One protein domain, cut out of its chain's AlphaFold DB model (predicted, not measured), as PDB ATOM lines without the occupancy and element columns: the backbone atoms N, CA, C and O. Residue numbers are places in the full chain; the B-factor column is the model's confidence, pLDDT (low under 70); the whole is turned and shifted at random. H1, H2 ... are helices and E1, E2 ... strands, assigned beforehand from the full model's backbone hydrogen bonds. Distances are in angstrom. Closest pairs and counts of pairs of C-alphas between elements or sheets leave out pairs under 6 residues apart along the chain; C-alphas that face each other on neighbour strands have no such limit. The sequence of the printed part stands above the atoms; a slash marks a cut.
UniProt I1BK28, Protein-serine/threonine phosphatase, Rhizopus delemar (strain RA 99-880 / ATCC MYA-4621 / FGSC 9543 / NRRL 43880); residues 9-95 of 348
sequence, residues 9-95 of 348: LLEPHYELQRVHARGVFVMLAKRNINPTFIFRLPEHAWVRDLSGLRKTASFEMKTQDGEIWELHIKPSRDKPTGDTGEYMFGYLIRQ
ATOM      1  N   LEU A   9      48.279  10.247  59.595       86.50
ATOM      2  CA  LEU A   9      49.589   9.756  59.192       86.50
ATOM      3  C   LEU A   9      49.459   9.110  57.817       86.50
ATOM      4  O   LEU A   9      48.799   8.080  57.677       86.50
ATOM      5  N   LEU A  10      50.076   9.735  56.812       87.44
ATOM      6  CA  LEU A  10      50.182   9.190  55.464       87.44
ATOM      7  C   LEU A  10      51.342   8.197  55.407       87.44
ATOM      8  O   LEU A  10      52.510   8.588  55.384       87.44
ATOM      9  N   GLU A  11      51.009   6.914  55.402       86.88
ATOM     10  CA  GLU A  11      51.974   5.833  55.244       86.88
ATOM     11  C   GLU A  11      52.248   5.580  53.756       86.88
ATOM     12  O   GLU A  11      51.373   5.802  52.912       86.88
ATOM     13  N   PRO A  12      53.455   5.108  53.391       89.00
ATOM     14  CA  PRO A  12      53.768   4.801  51.997       89.00
ATOM     15  C   PRO A  12      52.912   3.651  51.441       89.00
ATOM     16  O   PRO A  12      52.761   3.535  50.227       89.00
ATOM     17  N   HIS A  13      52.352   2.809  52.317       89.69
ATOM     18  CA  HIS A  13      51.516   1.670  51.957       89.69
ATOM     19  C   HIS A  13      50.419   1.490  53.006       89.69
ATOM     20  O   HIS A  13      50.678   1.656  54.192       89.69
ATOM     21  N   TYR A  14      49.225   1.096  52.566       90.31
ATOM     22  CA  TYR A  14      48.137   0.675  53.446       90.31
ATOM     23  C   TYR A  14      47.695  -0.731  53.074       90.31
ATOM     24  O   TYR A  14      47.529  -1.051  51.894       90.31
ATOM     25  N   GLU A  15      47.465  -1.561  54.084       92.31
ATOM     26  CA  GLU A  15      46.967  -2.915  53.886       92.31
ATOM     27  C   GLU A  15      45.440  -2.932  53.811       92.31
ATOM     28  O   GLU A  15      44.744  -2.316  54.627       92.31
ATOM     29  N   LEU A  16      44.917  -3.676  52.834       92.50
ATOM     30  CA  LEU A  16      43.492  -3.957  52.731       92.50
ATOM     31  C   LEU A  16      43.047  -4.735  53.970       92.50
ATOM     32  O   LEU A  16      43.423  -5.890  54.146       92.50
ATOM     33  N   GLN A  17      42.194  -4.125  54.787       92.94
ATOM     34  CA  GLN A  17      41.707  -4.759  56.007       92.94
ATOM     35  C   GLN A  17      40.534  -5.687  55.718       92.94
ATOM     36  O   GLN A  17      40.503  -6.836  56.155       92.94
ATOM     37  N   ARG A  18      39.519  -5.175  55.009       90.88
ATOM     38  CA  ARG A  18      38.269  -5.904  54.764       90.88
ATOM     39  C   ARG A  18      37.646  -5.511  53.437       90.88
ATOM     40  O   ARG A  18      37.837  -4.405  52.934       90.88
ATOM     41  N   VAL A  19      36.839  -6.425  52.909       92.06
ATOM     42  CA  VAL A  19      35.928  -6.163  51.800       92.06
ATOM     43  C   VAL A  19      34.507  -6.402  52.294       92.06
ATOM     44  O   VAL A  19      34.142  -7.519  52.649       92.06
ATOM     45  N   HIS A  20      33.715  -5.342  52.296       91.12
ATOM     46  CA  HIS A  20      32.338  -5.319  52.762       91.12
ATOM     47  C   HIS A  20      31.372  -5.404  51.587       91.12
ATOM     48  O   HIS A  20      31.625  -4.861  50.507       91.12
ATOM     49  N   ALA A  21      30.224  -6.035  51.809       91.31
ATOM     50  CA  ALA A  21      29.089  -5.888  50.911       91.31
ATOM     51  C   ALA A  21      28.542  -4.446  50.944       91.31
ATOM     52  O   ALA A  21      28.913  -3.617  51.783       91.31
ATOM     53  N   ARG A  22      27.628  -4.137  50.020       89.19
ATOM     54  CA  ARG A  22      27.074  -2.788  49.828       89.19
ATOM     55  C   ARG A  22      26.404  -2.191  51.078       89.19
ATOM     56  O   ARG A  22      26.302  -0.967  51.160       89.19
ATOM     57  N   GLY A  23      25.971  -2.998  52.049       89.12
ATOM     58  CA  GLY A  23      25.245  -2.522  53.234       89.12
ATOM     59  C   GLY A  23      26.025  -1.492  54.054       89.12
ATOM     60  O   GLY A  23      25.436  -0.531  54.548       89.12
ATOM     61  N   VAL A  24      27.357  -1.608  54.120       86.94
ATOM     62  CA  VAL A  24      28.223  -0.592  54.751       86.94
ATOM     63  C   VAL A  24      28.106   0.754  54.037       86.94
ATOM     64  O   VAL A  24      27.878   1.773  54.684       86.94
ATOM     65  N   PHE A  25      28.168   0.765  52.705       87.69
ATOM     66  CA  PHE A  25      27.988   1.989  51.929       87.69
ATOM     67  C   PHE A  25      26.590   2.594  52.116       87.69
ATOM     68  O   PHE A  25      26.459   3.809  52.249       87.69
ATOM     69  N   VAL A  26      25.540   1.766  52.145       87.94
ATOM     70  CA  VAL A  26      24.168   2.245  52.394       87.94
ATOM     71  C   VAL A  26      24.075   2.923  53.759       87.94
ATOM     72  O   VAL A  26      23.454   3.976  53.871       87.94
ATOM     73  N   MET A  27      24.724   2.359  54.780       89.94
ATOM     74  CA  MET A  27      24.796   2.969  56.105       89.94
ATOM     75  C   MET A  27      25.544   4.311  56.066       89.94
ATOM     76  O   MET A  27      25.000   5.304  56.546       89.94
ATOM     77  N   LEU A  28      26.728   4.375  55.444       88.50
ATOM     78  CA  LEU A  28      27.501   5.620  55.314       88.50
ATOM     79  C   LEU A  28      26.683   6.723  54.624       88.50
ATOM     80  O   LEU A  28      26.607   7.843  55.129       88.50
ATOM     81  N   ALA A  29      25.999   6.385  53.528       86.81
ATOM     82  CA  ALA A  29      25.129   7.309  52.807       86.81
ATOM     83  C   ALA A  29      23.936   7.773  53.664       86.81
ATOM     84  O   ALA A  29      23.667   8.969  53.734       86.81
ATOM     85  N   LYS A  30      23.259   6.860  54.380       87.44
ATOM     86  CA  LYS A  30      22.157   7.204  55.305       87.44
ATOM     87  C   LYS A  30      22.601   8.119  56.451       87.44
ATOM     88  O   LYS A  30      21.795   8.890  56.962       87.44
ATOM     89  N   ARG A  31      23.869   8.041  56.862       88.62
ATOM     90  CA  ARG A  31      24.473   8.911  57.883       88.62
ATOM     91  C   ARG A  31      25.057  10.205  57.305       88.62
ATOM     92  O   ARG A  31      25.717  10.934  58.037       88.62
ATOM     93  N   ASN A  32      24.799  10.506  56.028       88.56
ATOM     94  CA  ASN A  32      25.306  11.683  55.318       88.56
ATOM     95  C   ASN A  32      26.841  11.804  55.357       88.56
ATOM     96  O   ASN A  32      27.386  12.908  55.388       88.56
ATOM     97  N   ILE A  33      27.551  10.671  55.357       88.31
ATOM     98  CA  ILE A  33      29.009  10.657  55.233       88.31
ATOM     99  C   ILE A  33      29.359  10.862  53.758       88.31
ATOM    100  O   ILE A  33      29.151   9.982  52.919       88.31
ATOM    101  N   ASN A  34      29.870  12.047  53.443       87.75
ATOM    102  CA  ASN A  34      30.260  12.424  52.089       87.75
ATOM    103  C   ASN A  34      31.617  11.816  51.702       87.75
ATOM    104  O   ASN A  34      32.450  11.567  52.579       87.75
ATOM    105  N   PRO A  35      31.870  11.592  50.400       88.75
ATOM    106  CA  PRO A  35      33.192  11.183  49.952       88.75
ATOM    107  C   PRO A  35      34.212  12.275  50.289       88.75
ATOM    108  O   PRO A  35      34.029  13.445  49.960       88.75
ATOM    109  N   THR A  36      35.291  11.878  50.952       89.12
ATOM    110  CA  THR A  36      36.431  12.735  51.293       89.12
ATOM    111  C   THR A  36      37.437  12.781  50.148       89.12
ATOM    112  O   THR A  36      38.076  13.804  49.916       89.12
ATOM    113  N   PHE A  37      37.558  11.675  49.411       88.31
ATOM    114  CA  PHE A  37      38.522  11.512  48.330       88.31
ATOM    115  C   PHE A  37      37.840  11.024  47.055       88.31
ATOM    116  O   PHE A  37      36.888  10.241  47.097       88.31
ATOM    117  N   ILE A  38      38.374  11.452  45.915       89.00
ATOM    118  CA  ILE A  38      38.007  10.943  44.596       89.00
ATOM    119  C   ILE A  38      39.293  10.458  43.940       89.00
ATOM    120  O   ILE A  38      40.230  11.228  43.742       89.00
ATOM    121  N   PHE A  39      39.331   9.175  43.609       87.06
ATOM    122  CA  PHE A  39      40.443   8.542  42.914       87.06
ATOM    123  C   PHE A  39      40.018   8.193  41.491       87.06
ATOM    124  O   PHE A  39      38.851   7.884  41.238       87.06
ATOM    125  N   ARG A  40      40.975   8.170  40.562       87.25
ATOM    126  CA  ARG A  40      40.764   7.487  39.280       87.25
ATOM    127  C   ARG A  40      40.666   5.986  39.538       87.25
ATOM    128  O   ARG A  40      41.442   5.458  40.335       87.25
ATOM    129  N   LEU A  41      39.719   5.315  38.892       83.94
ATOM    130  CA  LEU A  41      39.588   3.868  38.990       83.94
ATOM    131  C   LEU A  41      40.811   3.212  38.327       83.94
ATOM    132  O   LEU A  41      41.045   3.440  37.140       83.94
ATOM    133  N   PRO A  42      41.618   2.425  39.056       85.88
ATOM    134  CA  PRO A  42      42.753   1.747  38.460       85.88
ATOM    135  C   PRO A  42      42.277   0.536  37.655       85.88
ATOM    136  O   PRO A  42      41.359  -0.185  38.057       85.88
ATOM    137  N   GLU A  43      42.961   0.262  36.546       86.19
ATOM    138  CA  GLU A  43      42.762  -0.960  35.771       86.19
ATOM    139  C   GLU A  43      43.366  -2.156  36.515       86.19
ATOM    140  O   GLU A  43      44.516  -2.541  36.313       86.19
ATOM    141  N   HIS A  44      42.592  -2.742  37.429       88.06
ATOM    142  CA  HIS A  44      43.031  -3.890  38.215       88.06
ATOM    143  C   HIS A  44      41.906  -4.911  38.400       88.06
ATOM    144  O   HIS A  44      40.752  -4.554  38.645       88.06
ATOM    145  N   ALA A  45      42.234  -6.208  38.326       87.19
ATOM    146  CA  ALA A  45      41.247  -7.290  38.412       87.19
ATOM    147  C   ALA A  45      40.415  -7.232  39.704       87.19
ATOM    148  O   ALA A  45      39.194  -7.323  39.647       87.19
ATOM    149  N   TRP A  46      41.064  -6.974  40.844       88.88
ATOM    150  CA  TRP A  46      40.386  -6.780  42.132       88.88
ATOM    151  C   TRP A  46      39.387  -5.611  42.127       88.88
ATOM    152  O   TRP A  46      38.310  -5.722  42.704       88.88
ATOM    153  N   VAL A  47      39.694  -4.508  41.439       88.56
ATOM    154  CA  VAL A  47      38.783  -3.357  41.347       88.56
ATOM    155  C   VAL A  47      37.579  -3.668  40.460       88.56
ATOM    156  O   VAL A  47      36.456  -3.286  40.796       88.56
ATOM    157  N   ARG A  48      37.782  -4.428  39.375       87.44
ATOM    158  CA  ARG A  48      36.673  -4.961  38.567       87.44
ATOM    159  C   ARG A  48      35.770  -5.869  39.398       87.44
ATOM    160  O   ARG A  48      34.556  -5.714  39.325       87.44
ATOM    161  N   ASP A  49      36.347  -6.723  40.242       89.50
ATOM    162  CA  ASP A  49      35.609  -7.569  41.189       89.50
ATOM    163  C   ASP A  49      34.799  -6.746  42.198       89.50
ATOM    164  O   ASP A  49      33.609  -7.005  42.388       89.50
ATOM    165  N   LEU A  50      35.399  -5.717  42.805       90.81
ATOM    166  CA  LEU A  50      34.689  -4.808  43.709       90.81
ATOM    167  C   LEU A  50      33.514  -4.113  43.014       90.81
ATOM    168  O   LEU A  50      32.414  -4.077  43.565       90.81
ATOM    169  N   SER A  51      33.728  -3.587  41.804       89.25
ATOM    170  CA  SER A  51      32.684  -2.920  41.019       89.25
ATOM    171  C   SER A  51      31.588  -3.898  40.599       89.25
ATOM    172  O   SER A  51      30.399  -3.603  40.739       89.25
ATOM    173  N   GLY A  52      31.974  -5.080  40.115       88.50
ATOM    174  CA  GLY A  52      31.105  -6.182  39.709       88.50
ATOM    175  C   GLY A  52      30.148  -6.607  40.816       88.50
ATOM    176  O   GLY A  52      28.941  -6.689  40.598       88.50
ATOM    177  N   LEU A  53      30.694  -6.775  42.021       90.12
ATOM    178  CA  LEU A  53      29.978  -7.231  43.211       90.12
ATOM    179  C   LEU A  53      29.405  -6.099  44.075       90.12
ATOM    180  O   LEU A  53      28.882  -6.357  45.157       90.12
ATOM    181  N   ARG A  54      29.559  -4.839  43.644       90.62
ATOM    182  CA  ARG A  54      29.150  -3.630  44.386       90.62
ATOM    183  C   ARG A  54      29.678  -3.601  45.831       90.62
ATOM    184  O   ARG A  54      29.004  -3.113  46.742       90.62
ATOM    185  N   LYS A  55      30.895  -4.112  46.034       91.38
ATOM    186  CA  LYS A  55      31.575  -4.184  47.333       91.38
ATOM    187  C   LYS A  55      32.346  -2.900  47.638       91.38
ATOM    188  O   LYS A  55      32.670  -2.114  46.750       91.38
ATOM    189  N   THR A  56      32.625  -2.690  48.918       91.81
ATOM    190  CA  THR A  56      33.433  -1.580  49.442       91.81
ATOM    191  C   THR A  56      34.646  -2.161  50.154       91.81
ATOM    192  O   THR A  56      34.500  -3.077  50.957       91.81
ATOM    193  N   ALA A  57      35.838  -1.664  49.861       93.62
ATOM    194  CA  ALA A  57      37.065  -2.086  50.533       93.62
ATOM    195  C   ALA A  57      37.443  -1.079  51.621       93.62
ATOM    196  O   ALA A  57      37.282   0.116  51.407       93.62
ATOM    197  N   SER A  58      37.942  -1.541  52.766       93.81
ATOM    198  CA  SER A  58      38.341  -0.668  53.875       93.81
ATOM    199  C   SER A  58      39.820  -0.806  54.222       93.81
ATOM    200  O   SER A  58      40.346  -1.920  54.279       93.81
ATOM    201  N   PHE A  59      40.450   0.325  54.523       94.31
ATOM    202  CA  PHE A  59      41.839   0.450  54.963       94.31
ATOM    203  C   PHE A  59      41.873   1.150  56.315       94.31
ATOM    204  O   PHE A  59      41.124   2.103  56.526       94.31
ATOM    205  N   GLU A  60      42.729   0.685  57.217       94.56
ATOM    206  CA  GLU A  60      42.956   1.353  58.496       94.56
ATOM    207  C   GLU A  60      43.962   2.490  58.312       94.56
ATOM    208  O   GLU A  60      44.978   2.325  57.642       94.56
ATOM    209  N   MET A  61      43.680   3.642  58.908       92.94
ATOM    210  CA  MET A  61      44.572   4.794  58.967       92.94
ATOM    211  C   MET A  61      44.686   5.256  60.417       92.94
ATOM    212  O   MET A  61      43.720   5.164  61.176       92.94
ATOM    213  N   LYS A  62      45.848   5.782  60.805       92.06
ATOM    214  CA  LYS A  62      46.073   6.317  62.153       92.06
ATOM    215  C   LYS A  62      46.337   7.806  62.100       92.06
ATOM    216  O   LYS A  62      46.963   8.302  61.166       92.06
ATOM    217  N   THR A  63      45.870   8.527  63.102       90.62
ATOM    218  CA  THR A  63      46.286   9.909  63.327       90.62
ATOM    219  C   THR A  63      47.600   9.965  64.106       90.62
ATOM    220  O   THR A  63      48.062   8.962  64.653       90.62
ATOM    221  N   GLN A  64      48.213  11.149  64.177       87.69
ATOM    222  CA  GLN A  64      49.440  11.373  64.957       87.69
ATOM    223  C   GLN A  64      49.283  11.046  66.452       87.69
ATOM    224  O   GLN A  64      50.240  10.615  67.089       87.69
ATOM    225  N   ASP A  65      48.086  11.228  67.006       88.62
ATOM    226  CA  ASP A  65      47.711  10.899  68.386       88.62
ATOM    227  C   ASP A  65      47.237   9.444  68.569       88.62
ATOM    228  O   ASP A  65      46.893   9.041  69.680       88.62
ATOM    229  N   GLY A  66      47.272   8.629  67.509       89.56
ATOM    230  CA  GLY A  66      46.973   7.196  67.559       89.56
ATOM    231  C   GLY A  66      45.491   6.827  67.429       89.56
ATOM    232  O   GLY A  66      45.146   5.663  67.631       89.56
ATOM    233  N   GLU A  67      44.612   7.771  67.078       91.50
ATOM    234  CA  GLU A  67      43.203   7.492  66.782       91.50
ATOM    235  C   GLU A  67      43.077   6.679  65.485       91.50
ATOM    236  O   GLU A  67      43.751   6.952  64.488       91.50
ATOM    237  N   ILE A  68      42.186   5.684  65.492       92.88
ATOM    238  CA  ILE A  68      41.975   4.777  64.363       92.88
ATOM    239  C   ILE A  68      40.814   5.257  63.486       92.88
ATOM    240  O   ILE A  68      39.668   5.414  63.927       92.88
ATOM    241  N   TRP A  69      41.118   5.417  62.206       93.19
ATOM    242  CA  TRP A  69      40.205   5.794  61.140       93.19
ATOM    243  C   TRP A  69      40.131   4.698  60.080       93.19
ATOM    244  O   TRP A  69      41.063   3.921  59.890       93.19
ATOM    245  N   GLU A  70      39.016   4.650  59.360       93.31
ATOM    246  CA  GLU A  70      38.813   3.745  58.240       93.31
ATOM    247  C   GLU A  70      38.563   4.545  56.960       93.31
ATOM    248  O   GLU A  70      37.635   5.357  56.884       93.31
ATOM    249  N   LEU A  71      39.377   4.284  55.937       93.69
ATOM    250  CA  LEU A  71      39.130   4.719  54.570       93.69
ATOM    251  C   LEU A  71      38.377   3.615  53.832       93.69
ATOM    252  O   LEU A  71      38.934   2.562  53.527       93.69
ATOM    253  N   HIS A  72      37.117   3.875  53.511       93.88
ATOM    254  CA  HIS A  72      36.260   2.996  52.725       93.88
ATOM    255  C   HIS A  72      36.270   3.443  51.269       93.88
ATOM    256  O   HIS A  72      35.781   4.524  50.954       93.88
ATOM    257  N   ILE A  73      36.802   2.624  50.367       92.94
ATOM    258  CA  ILE A  73      36.804   2.904  48.933       92.94
ATOM    259  C   ILE A  73      35.714   2.117  48.215       92.94
ATOM    260  O   ILE A  73      35.536   0.911  48.418       92.94
ATOM    261  N   LYS A  74      34.999   2.808  47.334       91.44
ATOM    262  CA  LYS A  74      33.922   2.233  46.540       91.44
ATOM    263  C   LYS A  74      34.048   2.658  45.076       91.44
ATOM    264  O   LYS A  74      33.985   3.858  44.795       91.44
ATOM    265  N   PRO A  75      34.157   1.703  44.138       89.75
ATOM    266  CA  PRO A  75      34.021   1.986  42.716       89.75
ATOM    267  C   PRO A  75      32.661   2.604  42.389       89.75
ATOM    268  O   PRO A  75      31.614   2.104  42.810       89.75
ATOM    269  N   SER A  76      32.682   3.688  41.622       80.69
ATOM    270  CA  SER A  76      31.490   4.285  41.039       80.69
ATOM    271  C   SER A  76      31.284   3.770  39.627       80.69
ATOM    272  O   SER A  76      32.218   3.749  38.829       80.69
ATOM    273  N   ARG A  77      30.040   3.411  39.308       68.19
ATOM    274  CA  ARG A  77      29.596   3.237  37.918       68.19
ATOM    275  C   ARG A  77      28.923   4.495  37.366       68.19
ATOM    276  O   ARG A  77      28.667   4.564  36.167       68.19
ATOM    277  N   ASP A  78      28.644   5.473  38.228       57.06
ATOM    278  CA  ASP A  78      28.073   6.751  37.825       57.06
ATOM    279  C   ASP A  78      29.167   7.553  37.128       57.06
ATOM    280  O   ASP A  78      30.202   7.853  37.729       57.06
ATOM    281  N   LYS A  79      28.937   7.852  35.847       50.84
ATOM    282  CA  LYS A  79      29.797   8.710  35.033       50.84
ATOM    283  C   LYS A  79      29.422  10.162  35.336       50.84
ATOM    284  O   LYS A  79      28.312  10.563  34.977       50.84
ATOM    285  N   PRO A  80      30.285  10.968  35.973       46.41
ATOM    286  CA  PRO A  80      30.081  12.404  35.998       46.41
ATOM    287  C   PRO A  80      30.102  12.901  34.551       46.41
ATOM    288  O   PRO A  80      30.965  12.531  33.757       46.41
ATOM    289  N   THR A  81      29.103  13.699  34.203       43.91
ATOM    290  CA  THR A  81      28.912  14.334  32.896       43.91
ATOM    291  C   THR A  81      30.226  14.787  32.248       43.91
ATOM    292  O   THR A  81      30.893  15.678  32.765       43.91
ATOM    293  N   GLY A  82      30.553  14.215  31.085       50.00
ATOM    294  CA  GLY A  82      31.587  14.720  30.172       50.00
ATOM    295  C   GLY A  82      33.001  14.161  30.347       50.00
ATOM    296  O   GLY A  82      33.800  14.335  29.429       50.00
ATOM    297  N   ASP A  83      33.306  13.464  31.445       51.56
ATOM    298  CA  ASP A  83      34.610  12.821  31.642       51.56
ATOM    299  C   ASP A  83      34.503  11.305  31.395       51.56
ATOM    300  O   ASP A  83      33.530  10.651  31.774       51.56
ATOM    301  N   THR A  84      35.480  10.738  30.688       51.62
ATOM    302  CA  THR A  84      35.458   9.318  30.263       51.62
ATOM    303  C   THR A  84      36.008   8.367  31.326       51.62
ATOM    304  O   THR A  84      35.979   7.152  31.134       51.62
ATOM    305  N   GLY A  85      36.497   8.906  32.447       55.81
ATOM    306  CA  GLY A  85      37.081   8.138  33.538       55.81
ATOM    307  C   GLY A  85      36.040   7.497  34.454       55.81
ATOM    308  O   GLY A  85      35.069   8.128  34.866       55.81
ATOM    309  N   GLU A  86      36.273   6.241  34.822       76.75
ATOM    310  CA  GLU A  86      35.625   5.622  35.976       76.75
ATOM    311  C   GLU A  86      36.340   6.103  37.258       76.75
ATOM    312  O   GLU A  86      37.561   6.295  37.268       76.75
ATOM    313  N   TYR A  87      35.600   6.312  38.353       86.62
ATOM    314  CA  TYR A  87      36.152   6.835  39.614       86.62
ATOM    315  C   TYR A  87      35.936   5.870  40.780       86.62
ATOM    316  O   TYR A  87      35.008   5.061  40.782       86.62
ATOM    317  N   MET A  88      36.763   6.005  41.817       89.25
ATOM    318  CA  MET A  88      36.484   5.466  43.147       89.25
ATOM    319  C   MET A  88      36.291   6.601  44.136       89.25
ATOM    320  O   MET A  88      37.085   7.539  44.184       89.25
ATOM    321  N   PHE A  89      35.272   6.472  44.969       91.19
ATOM    322  CA  PHE A  89      35.031   7.385  46.074       91.19
ATOM    323  C   PHE A  89      35.623   6.811  47.356       91.19
ATOM    324  O   PHE A  89      35.374   5.651  47.681       91.19
ATOM    325  N   GLY A  90      36.407   7.622  48.064       92.38
ATOM    326  CA  GLY A  90      36.940   7.319  49.386       92.38
ATOM    327  C   GLY A  90      36.139   8.033  50.466       92.38
ATOM    328  O   GLY A  90      36.068   9.260  50.467       92.38
ATOM    329  N   TYR A  91      35.563   7.273  51.386       92.94
ATOM    330  CA  TYR A  91      34.815   7.757  52.542       92.94
ATOM    331  C   TYR A  91      35.663   7.546  53.782       92.94
ATOM    332  O   TYR A  91      36.075   6.422  54.063       92.94
ATOM    333  N   LEU A  92      35.921   8.621  54.512       92.38
ATOM    334  CA  LEU A  92      36.710   8.561  55.726       92.38
ATOM    335  C   LEU A  92      35.788   8.635  56.948       92.38
ATOM    336  O   LEU A  92      34.944   9.526  57.045       92.38
ATOM    337  N   ILE A  93      35.945   7.700  57.881       92.00
ATOM    338  CA  ILE A  93      35.152   7.644  59.113       92.00
ATOM    339  C   ILE A  93      36.001   7.121  60.271       92.00
ATOM    340  O   ILE A  93      36.843   6.247  60.083       92.00
ATOM    341  N   ARG A  94      35.783   7.628  61.486       92.19
ATOM    342  CA  ARG A  94      36.407   7.053  62.682       92.19
ATOM    343  C   ARG A  94      35.888   5.647  62.919       92.19
ATOM    344  O   ARG A  94      34.677   5.425  62.861       92.19
ATOM    345  N   GLN A  95      36.767   4.722  63.284       91.25
ATOM    346  CA  GLN A  95      36.354   3.344  63.552       91.25
ATOM    347  C   GLN A  95      35.299   3.269  64.671       91.25
ATOM    348  O   GLN A  95      34.318   2.532  64.563       91.25
TER     349      GLN A  95
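AT A GLANCE: This is residues 9 to 95 of the 348 residues of the protein "Protein-serine/threonine phosphatase" of Rhizopus delemar (strain RA 99-880 / ATCC MYA-4621 / FGSC 9543 / NRRL 43880) (UniProt I1BK28). A strongly twisted sheet of five strands makes the middle of this domain, with a short helix on each face: H1 crosses the strands on one face, and H2 stands up from the other. The link from E3 to E4 and the link from E4 to E5 lie at opposite ends of the longest axis. The printed part has 87 residues with two named helices and five named strands, in the order E1 H1 E2 H2 E3 E4 E5; the sheet runs E1 E3 E4 E5 E2, all antiparallel. The class is mixed, and the whole is compact, with a radius of gyration of the C-alphas of 13.2 A and spans of 41 by 30 by 24 A.

IN THESE COORDINATES: Find C-alpha 16 at (43.492, -3.957, 52.731); there E1 begins, residues 16 to 20. Next come H1, residues 22 to 30, E2, residues 37 to 40, and H2, residues 45 to 52. E3, residues 56 to 62, is 19.6 A long; E4, residues 68 to 75, is 23.2 A; E5, residues 87 to 94, is 23.1 A and ends at C-alpha 94, (36.407, 7.053, 62.682).

HOW THE PARTS SIT: From edge strand E1, look to E3: N 20 and O 56 are within hydrogen-bond range, 2.7 A. E3, E4 and E5 form a meander, each strand the antiparallel neighbour of the one before, in two hairpins; find N 59 and O 71 at 2.9 A and N 72 and O 91 at 2.8 A. Beside E5 is edge strand E2, with N 39 and O 88 at 2.8 A. H1 and H2 are on opposite faces, giving three layers, helices on both faces of a sheet. H1, at a height of 9.9 A over the sheet, runs across the strands, at 68 degrees to E4 on the local plane; its closest C-alphas to E3 are Arg 22 and Thr 56, 6.5 A. H2 is at a height of 8.2 A; its closest C-alphas to E4 are Ser 51 and Pro 75, 5.4 A. In H1 and H2 every O i to N i+4 pair is within hydrogen-bond range.

THE WHOLE: The C-alphas farthest apart are Asp 65 and Gly 82, 41.7 A, and the printed part has no cut. The link from E4 to E5 is long, 11 residues, and residues 77 to 85 have pLDDT under 70.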